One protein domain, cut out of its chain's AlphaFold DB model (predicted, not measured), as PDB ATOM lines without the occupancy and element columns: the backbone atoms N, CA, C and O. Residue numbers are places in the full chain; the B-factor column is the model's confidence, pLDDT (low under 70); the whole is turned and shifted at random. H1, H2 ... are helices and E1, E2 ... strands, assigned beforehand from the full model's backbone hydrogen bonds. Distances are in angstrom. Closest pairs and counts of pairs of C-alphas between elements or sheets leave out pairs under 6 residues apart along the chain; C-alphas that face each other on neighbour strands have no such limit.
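AT A GLANCE: This is residues 11 to 88 of the 88 residues of an uncharacterized protein of Streptococcus sp. GMD1S (UniProt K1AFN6). With little regular structure, two short parallel strands, E1 and E2, lie side by side between helices H1 and H2, and the long loop of residues 26 to 63 reaches away and folds back. The printed part has 78 residues, in the order H1, E1, H2, E2; the class is mixed, with only 29 residues in named elements. It is loose, radius of gyration of the C-alphas 15.4 A, spanning 44 by 27 by 17 A.

HOW THE PARTS SIT: H1, residues 11 to 18, and E1, residues 22 to 25, have their closest C-alphas at Tyr 14 and Thr 22, 6.2 A. For H2, residues 64 to 76, and E1 these are Glu 71 and Val 25, 6.3 A. E2, residues 84 to 87, is parallel to E1 at 31 degrees; N 25 and O 86 are within hydrogen-bond range, 2.8 A. E1, H2, E2 form a strand-helix-strand unit, parallel neighbours with a helix between, its crossover right-handed. H1 and H2 are apart. Both helices have every O i to N i+4 pair within hydrogen-bond range.

IN THESE COORDINATES: H1 begins at C-alpha 11, (228.646, 255.269, 248.414), and spans 10.2 A; E1 spans 9.6 A, H2 18.3 A. E2 spans 9.9 A, ending at C-alpha 87, (235.660, 268.097, 252.615).

THE WHOLE: The C-alphas farthest apart, His 42 and Asp 81, are 44.2 A apart. The printed part has no cut; the link E1 to H2 is long, 38 residues. No printed residue is under 70 in pLDDT.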
ATOM      1  N   ASN A  11     227.456 255.892 248.998       93.44
ATOM      2  CA  ASN A  11     228.646 255.269 248.414       93.44
ATOM      3  C   ASN A  11     228.415 254.786 246.971       93.44
ATOM      4  O   ASN A  11     229.320 254.905 246.153       93.44
ATOM      5  N   ASP A  12     227.239 254.239 246.643       94.25
ATOM      6  CA  ASP A  12     226.914 253.850 245.263       94.25
ATOM      7  C   ASP A  12     226.781 255.080 244.359       94.25
ATOM      8  O   ASP A  12     227.320 255.085 243.252       94.25
ATOM      9  N   TYR A  13     226.131 256.137 244.851       94.88
ATOM     10  CA  TYR A  13     226.020 257.409 244.143       94.88
ATOM     11  C   TYR A  13     227.399 258.035 243.876       94.88
ATOM     12  O   TYR A  13     227.713 258.354 242.733       94.88
ATOM     13  N   TYR A  14     228.264 258.126 244.889       95.81
ATOM     14  CA  TYR A  14     229.620 258.660 244.732       95.81
ATOM     15  C   TYR A  14     230.497 257.807 243.825       95.81
ATOM     16  O   TYR A  14     231.242 258.359 243.026       95.81
ATOM     17  N   ARG A  15     230.368 256.478 243.853       94.62
ATOM     18  CA  ARG A  15     231.080 255.617 242.898       94.62
ATOM     19  C   ARG A  15     230.626 255.843 241.462       94.62
ATOM     20  O   ARG A  15     231.461 255.822 240.565       94.62
ATOM     21  N   LYS A  16     229.330 256.086 241.240       95.19
ATOM     22  CA  LYS A  16     228.807 256.458 239.918       95.19
ATOM     23  C   LYS A  16     229.321 257.831 239.473       95.19
ATOM     24  O   LYS A  16     229.633 257.995 238.301       95.19
ATOM     25  N   LEU A  17     229.395 258.795 240.390       96.62
ATOM     26  CA  LEU A  17     229.794 260.171 240.092       96.62
ATOM     27  C   LEU A  17     231.312 260.334 239.903       96.62
ATOM     28  O   LEU A  17     231.744 260.999 238.971       96.62
ATOM     29  N   PHE A  18     232.121 259.725 240.772       96.12
ATOM     30  CA  PHE A  18     233.571 259.934 240.842       96.12
ATOM     31  C   PHE A  18     234.404 258.747 240.339       96.12
ATOM     32  O   PHE A  18     235.631 258.848 240.296       96.12
ATOM     33  N   GLY A  19     233.770 257.624 239.985       96.31
ATOM     34  CA  GLY A  19     234.425 256.420 239.458       96.31
ATOM     35  C   GLY A  19     235.086 255.522 240.510       96.31
ATOM     36  O   GLY A  19     235.484 254.402 240.204       96.31
ATOM     37  N   GLU A  20     235.170 255.962 241.765       95.44
ATOM     38  CA  GLU A  20     235.822 255.227 242.850       95.44
ATOM     39  C   GLU A  20     235.134 255.483 244.193       95.44
ATOM     40  O   GLU A  20     234.122 256.179 244.283       95.44
ATOM     41  N   LYS A  21     235.644 254.867 245.260       95.81
ATOM     42  CA  LYS A  21     235.157 255.189 246.597       95.81
ATOM     43  C   LYS A  21     235.612 256.599 246.961       95.81
ATOM     44  O   LYS A  21     236.787 256.907 246.877       95.81
ATOM     45  N   THR A  22     234.681 257.401 247.446       97.12
ATOM     46  CA  THR A  22     234.945 258.737 247.981       97.12
ATOM     47  C   THR A  22     234.305 258.800 249.355       97.12
ATOM     48  O   THR A  22     233.155 258.373 249.511       97.12
ATOM     49  N   PHE A  23     235.037 259.264 250.364       95.38
ATOM     50  CA  PHE A  23     234.468 259.495 251.691       95.38
ATOM     51  C   PHE A  23     234.464 260.979 252.038       95.38
ATOM     52  O   PHE A  23     235.221 261.775 251.482       95.38
ATOM     53  N   LYS A  24     233.543 261.334 252.930       95.38
ATOM     54  CA  LYS A  24     233.412 262.686 253.452       95.38
ATOM     55  C   LYS A  24     234.417 262.895 254.586       95.38
ATOM     56  O   LYS A  24     234.578 261.990 255.402       95.38
ATOM     57  N   VAL A  25     235.048 264.060 254.614       95.56
ATOM     58  CA  VAL A  25     236.029 264.488 255.615       95.56
ATOM     59  C   VAL A  25     235.427 265.674 256.368       95.56
ATOM     60  O   VAL A  25     235.288 266.727 255.744       95.56
ATOM     61  N   PRO A  26     234.992 265.495 257.628       94.31
ATOM     62  CA  PRO A  26     234.416 266.582 258.411       94.31
ATOM     63  C   PRO A  26     235.513 267.550 258.860       94.31
ATOM     64  O   PRO A  26     236.580 267.109 259.275       94.31
ATOM     65  N   ILE A  27     235.259 268.853 258.774       94.81
ATOM     66  CA  ILE A  27     236.186 269.898 259.226       94.81
ATOM     67  C   ILE A  27     235.445 270.935 260.064       94.81
ATOM     68  O   ILE A  27     234.316 271.313 259.759       94.81
ATOM     69  N   ASP A  28     236.112 271.432 261.102       94.31
ATOM     70  CA  ASP A  28     235.663 272.583 261.869       94.31
ATOM     71  C   ASP A  28     236.304 273.847 261.290       94.31
ATOM     72  O   ASP A  28     237.526 274.014 261.293       94.31
ATOM     73  N   ALA A  29     235.470 274.733 260.750       91.56
ATOM     74  CA  ALA A  29     235.888 276.018 260.196       91.56
ATOM     75  C   ALA A  29     235.673 277.195 261.172       91.56
ATOM     76  O   ALA A  29     235.780 278.351 260.763       91.56
ATOM     77  N   GLY A  30     235.371 276.917 262.444       90.19
ATOM     78  CA  GLY A  30     235.130 277.920 263.482       90.19
ATOM     79  C   GLY A  30     233.752 278.578 263.402       90.19
ATOM     80  O   GLY A  30     233.577 279.696 263.883       90.19
ATOM     81  N   PHE A  31     232.780 277.924 262.760       88.56
ATOM     82  CA  PHE A  31     231.404 278.412 262.703       88.56
ATOM     83  C   PHE A  31     230.630 278.006 263.958       88.56
ATOM     84  O   PHE A  31     230.770 276.884 264.437       88.56
ATOM     85  N   ASP A  32     229.750 278.887 264.431       88.44
ATOM     86  CA  ASP A  32     228.785 278.557 265.481       88.44
ATOM     87  C   ASP A  32     227.348 278.542 264.934       88.44
ATOM     88  O   ASP A  32     227.057 278.982 263.817       88.44
ATOM     89  N   CYS A  33     226.436 277.960 265.708       90.75
ATOM     90  CA  CYS A  33     225.028 277.863 265.381       90.75
ATOM     91  C   CYS A  33     224.282 279.117 265.864       90.75
ATOM     92  O   CYS A  33     224.344 279.425 267.057       90.75
ATOM     93  N   PRO A  34     223.442 279.742 265.019       92.56
ATOM     94  CA  PRO A  34     222.698 280.947 265.392       92.56
ATOM     95  C   PRO A  34     221.673 280.741 266.531       92.56
ATOM     96  O   PRO A  34     221.179 281.689 267.142       92.56
ATOM     97  N   ASN A  35     221.326 279.482 266.822       92.38
ATOM     98  CA  ASN A  35     220.472 279.111 267.958       92.38
ATOM     99  C   ASN A  35     221.262 278.939 269.272       92.38
ATOM    100  O   ASN A  35     220.661 278.753 270.331       92.38
ATOM    101  N   ARG A  36     222.599 278.903 269.199       90.00
ATOM    102  CA  ARG A  36     223.520 278.758 270.337       90.00
ATOM    103  C   ARG A  36     224.187 280.083 270.670       90.00
ATOM    104  O   ARG A  36     224.193 280.461 271.838       90.00
ATOM    105  N   ASP A  37     224.671 280.787 269.652       90.75
ATOM    106  CA  ASP A  37     225.319 282.092 269.801       90.75
ATOM    107  C   ASP A  37     224.342 283.215 270.213       90.75
ATOM    108  O   ASP A  37     224.768 284.277 270.663       90.75
ATOM    109  N   GLY A  38     223.028 282.974 270.116       92.06
ATOM    110  CA  GLY A  38     221.993 283.924 270.514       92.06
ATOM    111  C   GLY A  38     221.509 284.867 269.413       92.06
ATOM    112  O   GLY A  38     220.665 285.713 269.695       92.06
ATOM    113  N   THR A  39     222.013 284.756 268.182       94.31
ATOM    114  CA  THR A  39     221.656 285.657 267.075       94.31
ATOM    115  C   THR A  39     220.237 285.431 266.548       94.31
ATOM    116  O   THR A  39     219.583 286.391 266.144       94.31
ATOM    117  N   VAL A  40     219.741 284.188 266.570       95.44
ATOM    118  CA  VAL A  40     218.370 283.825 266.151       95.44
ATOM    119  C   VAL A  40     217.543 283.263 267.308       95.44
ATOM    120  O   VAL A  40     216.357 283.572 267.419       95.44
ATOM    121  N   ALA A  41     218.141 282.440 268.172       93.25
ATOM    122  CA  ALA A  41     217.490 281.857 269.347       93.25
ATOM    123  C   ALA A  41     218.520 281.544 270.444       93.25
ATOM    124  O   ALA A  41     219.722 281.623 270.211       93.25
ATOM    125  N   HIS A  42     218.047 281.149 271.629       90.75
ATOM    126  CA  HIS A  42     218.899 280.785 272.764       90.75
ATOM    127  C   HIS A  42     218.719 279.322 273.179       90.75
ATOM    128  O   HIS A  42     217.628 278.763 273.074       90.75
ATOM    129  N   GLY A  43     219.786 278.734 273.728       88.38
ATOM    130  CA  GLY A  43     219.776 277.404 274.348       88.38
ATOM    131  C   GLY A  43     220.152 276.244 273.421       88.38
ATOM    132  O   GLY A  43     220.422 275.151 273.912       88.38
ATOM    133  N   GLY A  44     220.243 276.470 272.108       90.19
ATOM    134  CA  GLY A  44     220.530 275.422 271.128       90.19
ATOM    135  C   GLY A  44     219.383 274.424 270.936       90.19
ATOM    136  O   GLY A  44     218.288 274.566 271.480       90.19
ATOM    137  N   CYS A  45     219.621 273.399 270.118       91.56
ATOM    138  CA  CYS A  45     218.642 272.337 269.892       91.56
ATOM    139  C   CYS A  45     218.741 271.270 270.989       91.56
ATOM    140  O   CYS A  45     219.840 270.866 271.355       91.56
ATOM    141  N   THR A  46     217.607 270.719 271.431       92.81
ATOM    142  CA  THR A  46     217.555 269.661 272.463       92.81
ATOM    143  C   THR A  46     218.292 268.374 272.085       92.81
ATOM    144  O   THR A  46     218.644 267.590 272.959       92.81
ATOM    145  N   PHE A  47     218.521 268.148 270.790       91.12
ATOM    146  CA  PHE A  47     219.272 267.008 270.264       91.12
ATOM    147  C   PHE A  47     220.748 267.327 269.978       91.12
ATOM    148  O   PHE A  47     221.501 266.416 269.640       91.12
ATOM    149  N   CYS A  48     221.161 268.598 270.040       89.31
ATOM    150  CA  CYS A  48     222.557 268.966 269.833       89.31
ATOM    151  C   CYS A  48     223.371 268.637 271.078       89.31
ATOM    152  O   CYS A  48     222.973 268.923 272.206       89.31
ATOM    153  N   THR A  49     224.556 268.088 270.858       88.75
ATOM    154  CA  THR A  49     225.582 268.003 271.890       88.75
ATOM    155  C   THR A  49     226.213 269.370 272.141       88.75
ATOM    156  O   THR A  49     226.008 270.335 271.397       88.75
ATOM    157  N   VAL A  50     227.050 269.441 273.178       84.50
ATOM    158  CA  VAL A  50     227.877 270.624 273.465       84.50
ATOM    159  C   VAL A  50     228.829 270.971 272.314       84.50
ATOM    160  O   VAL A  50     229.176 272.136 272.137       84.50
ATOM    161  N   SER A  51     229.197 269.988 271.502       85.75
ATOM    162  CA  SER A  51     230.084 270.128 270.350       85.75
ATOM    163  C   SER A  51     229.346 270.498 269.058       85.75
ATOM    164  O   SER A  51     229.979 270.788 268.046       85.75
ATOM    165  N   GLY A  52     228.008 270.466 269.052       87.31
ATOM    166  CA  GLY A  52     227.218 270.681 267.841       87.31
ATOM    167  C   GLY A  52     227.574 269.674 266.740       87.31
ATOM    168  O   GLY A  52     227.662 268.475 266.984       87.31
ATOM    169  N   SER A  53     227.795 270.154 265.513       85.44
ATOM    170  CA  SER A  53     228.239 269.308 264.393       85.44
ATOM    171  C   SER A  53     229.678 268.795 264.525       85.44
ATOM    172  O   SER A  53     230.088 267.965 263.714       85.44
ATOM    173  N   GLY A  54     230.435 269.269 265.519       88.69
ATOM    174  CA  GLY A  54     231.853 268.966 265.691       88.69
ATOM    175  C   GLY A  54     232.178 267.674 266.444       88.69
ATOM    176  O   GLY A  54     233.342 267.298 266.476       88.69
ATOM    177  N   ASP A  55     231.198 266.959 267.016       87.56
ATOM    178  CA  ASP A  55     231.452 265.767 267.862       87.56
ATOM    179  C   ASP A  55     232.331 264.693 267.205       87.56
ATOM    180  O   ASP A  55     233.026 263.941 267.884       87.56
ATOM    181  N   ALA A  56     232.227 264.555 265.884       88.44
ATOM    182  CA  ALA A  56     232.892 263.501 265.129       88.44
ATOM    183  C   ALA A  56     234.202 263.961 264.475       88.44
ATOM    184  O   ALA A  56     234.775 263.202 263.696       88.44
ATOM    185  N   ILE A  57     234.647 265.186 264.763       94.19
ATOM    186  CA  ILE A  57     235.879 265.753 264.221       94.19
ATOM    187  C   ILE A  57     237.038 265.319 265.119       94.19
ATOM    188  O   ILE A  57     237.019 265.494 266.334       94.19
ATOM    189  N   VAL A  58     238.061 264.727 264.518       95.06
ATOM    190  CA  VAL A  58     239.235 264.140 265.168       95.06
ATOM    191  C   VAL A  58     240.082 265.201 265.870       95.06
ATOM    192  O   VAL A  58     240.694 264.915 266.898       95.06
ATOM    193  N   ALA A  59     240.169 266.410 265.310       94.75
ATOM    194  CA  ALA A  59     241.015 267.476 265.843       94.75
ATOM    195  C   ALA A  59     240.421 268.883 265.618       94.75
ATOM    196  O   ALA A  59     241.065 269.686 264.949       94.75
ATOM    197  N   PRO A  60     239.236 269.204 266.165       93.81
ATOM    198  CA  PRO A  60     238.494 270.431 265.841       93.81
ATOM    199  C   PRO A  60     239.253 271.727 266.172       93.81
ATOM    200  O   PRO A  60     239.083 272.729 265.489       93.81
ATOM    201  N   ASP A  61     240.159 271.698 267.153       94.00
ATOM    202  CA  ASP A  61     240.955 272.870 267.550       94.00
ATOM    203  C   ASP A  61     242.236 273.068 266.712       94.00
ATOM    204  O   ASP A  61     242.973 274.038 266.902       94.00
ATOM    205  N   ALA A  62     242.563 272.135 265.812       96.50
ATOM    206  CA  ALA A  62     243.755 272.238 264.974       96.50
ATOM    207  C   ALA A  62     243.510 273.159 263.761       96.50
ATOM    208  O   ALA A  62     242.370 273.305 263.316       96.50
ATOM    209  N   PRO A  63     244.556 273.740 263.144       96.75
ATOM    210  CA  PRO A  63     244.410 274.432 261.864       96.75
ATOM    211  C   PRO A  63     243.754 273.523 260.812       96.75
ATOM    212  O   PRO A  63     244.099 272.347 260.731       96.75
ATOM    213  N   ILE A  64     242.881 274.064 259.950       95.94
ATOM    214  CA  ILE A  64     242.106 273.302 258.937       95.94
ATOM    215  C   ILE A  64     242.961 272.284 258.165       95.94
ATOM    216  O   ILE A  64     242.540 271.154 257.921       95.94
ATOM    217  N   ARG A  65     244.191 272.664 257.793       96.56
ATOM    218  CA  ARG A  65     245.130 271.769 257.106       96.56
ATOM    219  C   ARG A  65     245.446 270.522 257.935       96.56
ATOM    220  O   ARG A  65     245.462 269.421 257.396       96.56
ATOM    221  N   GLU A  66     245.721 270.690 259.221       98.06
ATOM    222  CA  GLU A  66     246.016 269.586 260.133       98.06
ATOM    223  C   GLU A  66     244.781 268.744 260.430       98.06
ATOM    224  O   GLU A  66     244.907 267.522 260.505       98.06
ATOM    225  N   GLN A  67     243.603 269.369 260.544       97.62
ATOM    226  CA  GLN A  67     242.342 268.632 260.653       97.62
ATOM    227  C   GLN A  67     242.187 267.680 259.469       97.62
ATOM    228  O   GLN A  67     242.060 266.475 259.662       97.62
ATOM    229  N   PHE A  68     242.323 268.195 258.242       97.25
ATOM    230  CA  PHE A  68     242.202 267.401 257.021       97.25
ATOM    231  C   PHE A  68     243.125 266.179 257.013       97.25
ATOM    232  O   PHE A  68     242.658 265.072 256.748       97.25
ATOM    233  N   TYR A  69     244.411 266.352 257.334       97.75
ATOM    234  CA  TYR A  69     245.349 265.227 257.355       97.75
ATOM    235  C   TYR A  69     245.017 264.207 258.452       97.75
ATOM    236  O   TYR A  69     244.995 263.010 258.179       97.75
ATOM    237  N   LYS A  70     244.677 264.659 259.665       97.94
ATOM    238  CA  LYS A  70     244.298 263.757 260.768       97.94
ATOM    239  C   LYS A  70     243.026 262.965 260.460       97.94
ATOM    240  O   LYS A  70     242.950 261.780 260.788       97.94
ATOM    241  N   GLU A  71     242.052 263.596 259.811       97.50
ATOM    242  CA  GLU A  71     240.809 262.955 259.385       97.50
ATOM    243  C   GLU A  71     241.043 261.880 258.325       97.50
ATOM    244  O   GLU A  71     240.577 260.747 258.476       97.50
ATOM    245  N   ILE A  72     241.785 262.192 257.252       97.50
ATOM    246  CA  ILE A  72     242.058 261.185 256.219       97.50
ATOM    247  C   ILE A  72     242.911 260.046 256.782       97.50
ATOM    248  O   ILE A  72     242.599 258.891 256.506       97.50
ATOM    249  N   ASP A  73     243.894 260.324 257.647       97.56
ATOM    250  CA  ASP A  73     244.711 259.295 258.306       97.56
ATOM    251  C   ASP A  73     243.850 258.356 259.157       97.56
ATOM    252  O   ASP A  73     244.017 257.131 259.131       97.56
ATOM    253  N   PHE A  74     242.887 258.907 259.900       97.19
ATOM    254  CA  PHE A  74     241.931 258.117 260.665       97.19
ATOM    255  C   PHE A  74     241.046 257.257 259.750       97.19
ATOM    256  O   PHE A  74     240.893 256.054 259.979       97.19
ATOM    257  N   MET A  75     240.511 257.840 258.676       96.56
ATOM    258  CA  MET A  75     239.629 257.157 257.726       96.56
ATOM    259  C   MET A  75     240.354 256.078 256.906       96.56
ATOM    260  O   MET A  75     239.773 255.024 256.614       96.56
ATOM    261  N   HIS A  76     241.637 256.274 256.598       97.88
ATOM    262  CA  HIS A  76     242.472 255.295 255.901       97.88
ATOM    263  C   HIS A  76     242.730 254.024 256.709       97.88
ATOM    264  O   HIS A  76     242.957 252.976 256.108       97.88
ATOM    265  N   ARG A  77     242.558 254.044 258.039       97.44
ATOM    266  CA  ARG A  77     242.563 252.809 258.852       97.44
ATOM    267  C   ARG A  77     241.490 251.817 258.400       97.44
ATOM    268  O   ARG A  77     241.662 250.612 258.543       97.44
ATOM    269  N   LYS A  78     240.374 252.322 257.865       96.12
ATOM    270  CA  LYS A  78     239.276 251.512 257.325       96.12
ATOM    271  C   LYS A  78     239.350 251.360 255.807       96.12
ATOM    272  O   LYS A  78     238.918 250.337 255.275       96.12
ATOM    273  N   TRP A  79     239.829 252.384 255.106       96.94
ATOM    274  CA  TRP A  79     239.844 252.439 253.644       96.94
ATOM    275  C   TRP A  79     241.206 252.910 253.113       96.94
ATOM    276  O   TRP A  79     241.320 254.061 252.686       96.94
ATOM    277  N   PRO A  80     242.229 252.039 253.129       97.44
ATOM    278  CA  PRO A  80     243.612 252.425 252.844       97.44
ATOM    279  C   PRO A  80     243.835 252.904 251.402       97.44
ATOM    280  O   PRO A  80     244.624 253.812 251.188       97.44
ATOM    281  N   ASP A  81     243.097 252.361 250.430       96.50
ATOM    282  CA  ASP A  81     243.351 252.611 248.999       96.50
ATOM    283  C   ASP A  81     242.508 253.744 248.382       96.50
ATOM    284  O   ASP A  81     242.519 253.943 247.169       96.50
ATOM    285  N   VAL A  82     241.702 254.452 249.180       97.31
ATOM    286  CA  VAL A  82     240.870 255.560 248.675       97.31
ATOM    287  C   VAL A  82     241.747 256.756 248.326       97.31
ATOM    288  O   VAL A  82     242.656 257.070 249.076       97.31
ATOM    289  N   GLN A  83     241.460 257.460 247.231       96.19
ATOM    290  CA  GLN A  83     242.250 258.635 246.833       96.19
ATOM    291  C   GLN A  83     241.424 259.918 246.705       96.19
ATOM    292  O   GLN A  83     241.974 260.994 246.475       96.19
ATOM    293  N   LYS A  84     240.097 259.825 246.851       97.00
ATOM    294  CA  LYS A  84     239.178 260.957 246.712       97.00
ATOM    295  C   LYS A  84     238.442 261.256 248.007       97.00
ATOM    296  O   LYS A  84     237.865 260.365 248.638       97.00
ATOM    297  N   TYR A  85     238.367 262.544 248.317       96.94
ATOM    298  CA  TYR A  85     237.776 263.074 249.539       96.94
ATOM    299  C   TYR A  85     236.801 264.201 249.201       96.94
ATOM    300  O   TYR A  85     237.037 264.975 248.275       96.94
ATOM    301  N   LEU A  86     235.719 264.302 249.969       96.19
ATOM    302  CA  LEU A  86     234.849 265.475 249.979       96.19
ATOM    303  C   LEU A  86     234.951 266.130 251.347       96.19
ATOM    304  O   LEU A  86     234.454 265.577 252.326       96.19
ATOM    305  N   VAL A  87     235.597 267.287 251.399       94.38
ATOM    306  CA  VAL A  87     235.660 268.097 252.615       94.38
ATOM    307  C   VAL A  87     234.306 268.769 252.824       94.38
ATOM    308  O   VAL A  87     233.730 269.273 251.857       94.38
ATOM    309  N   TYR A  88     233.783 268.726 254.048       87.56
ATOM    310  CA  TYR A  88     232.522 269.370 254.411       87.56
ATOM    311  C   TYR A  88     232.540 269.918 255.831       87.56
ATOM    312  O   TYR A  88     233.313 269.379 256.656       87.56
TER     313      TYR A  88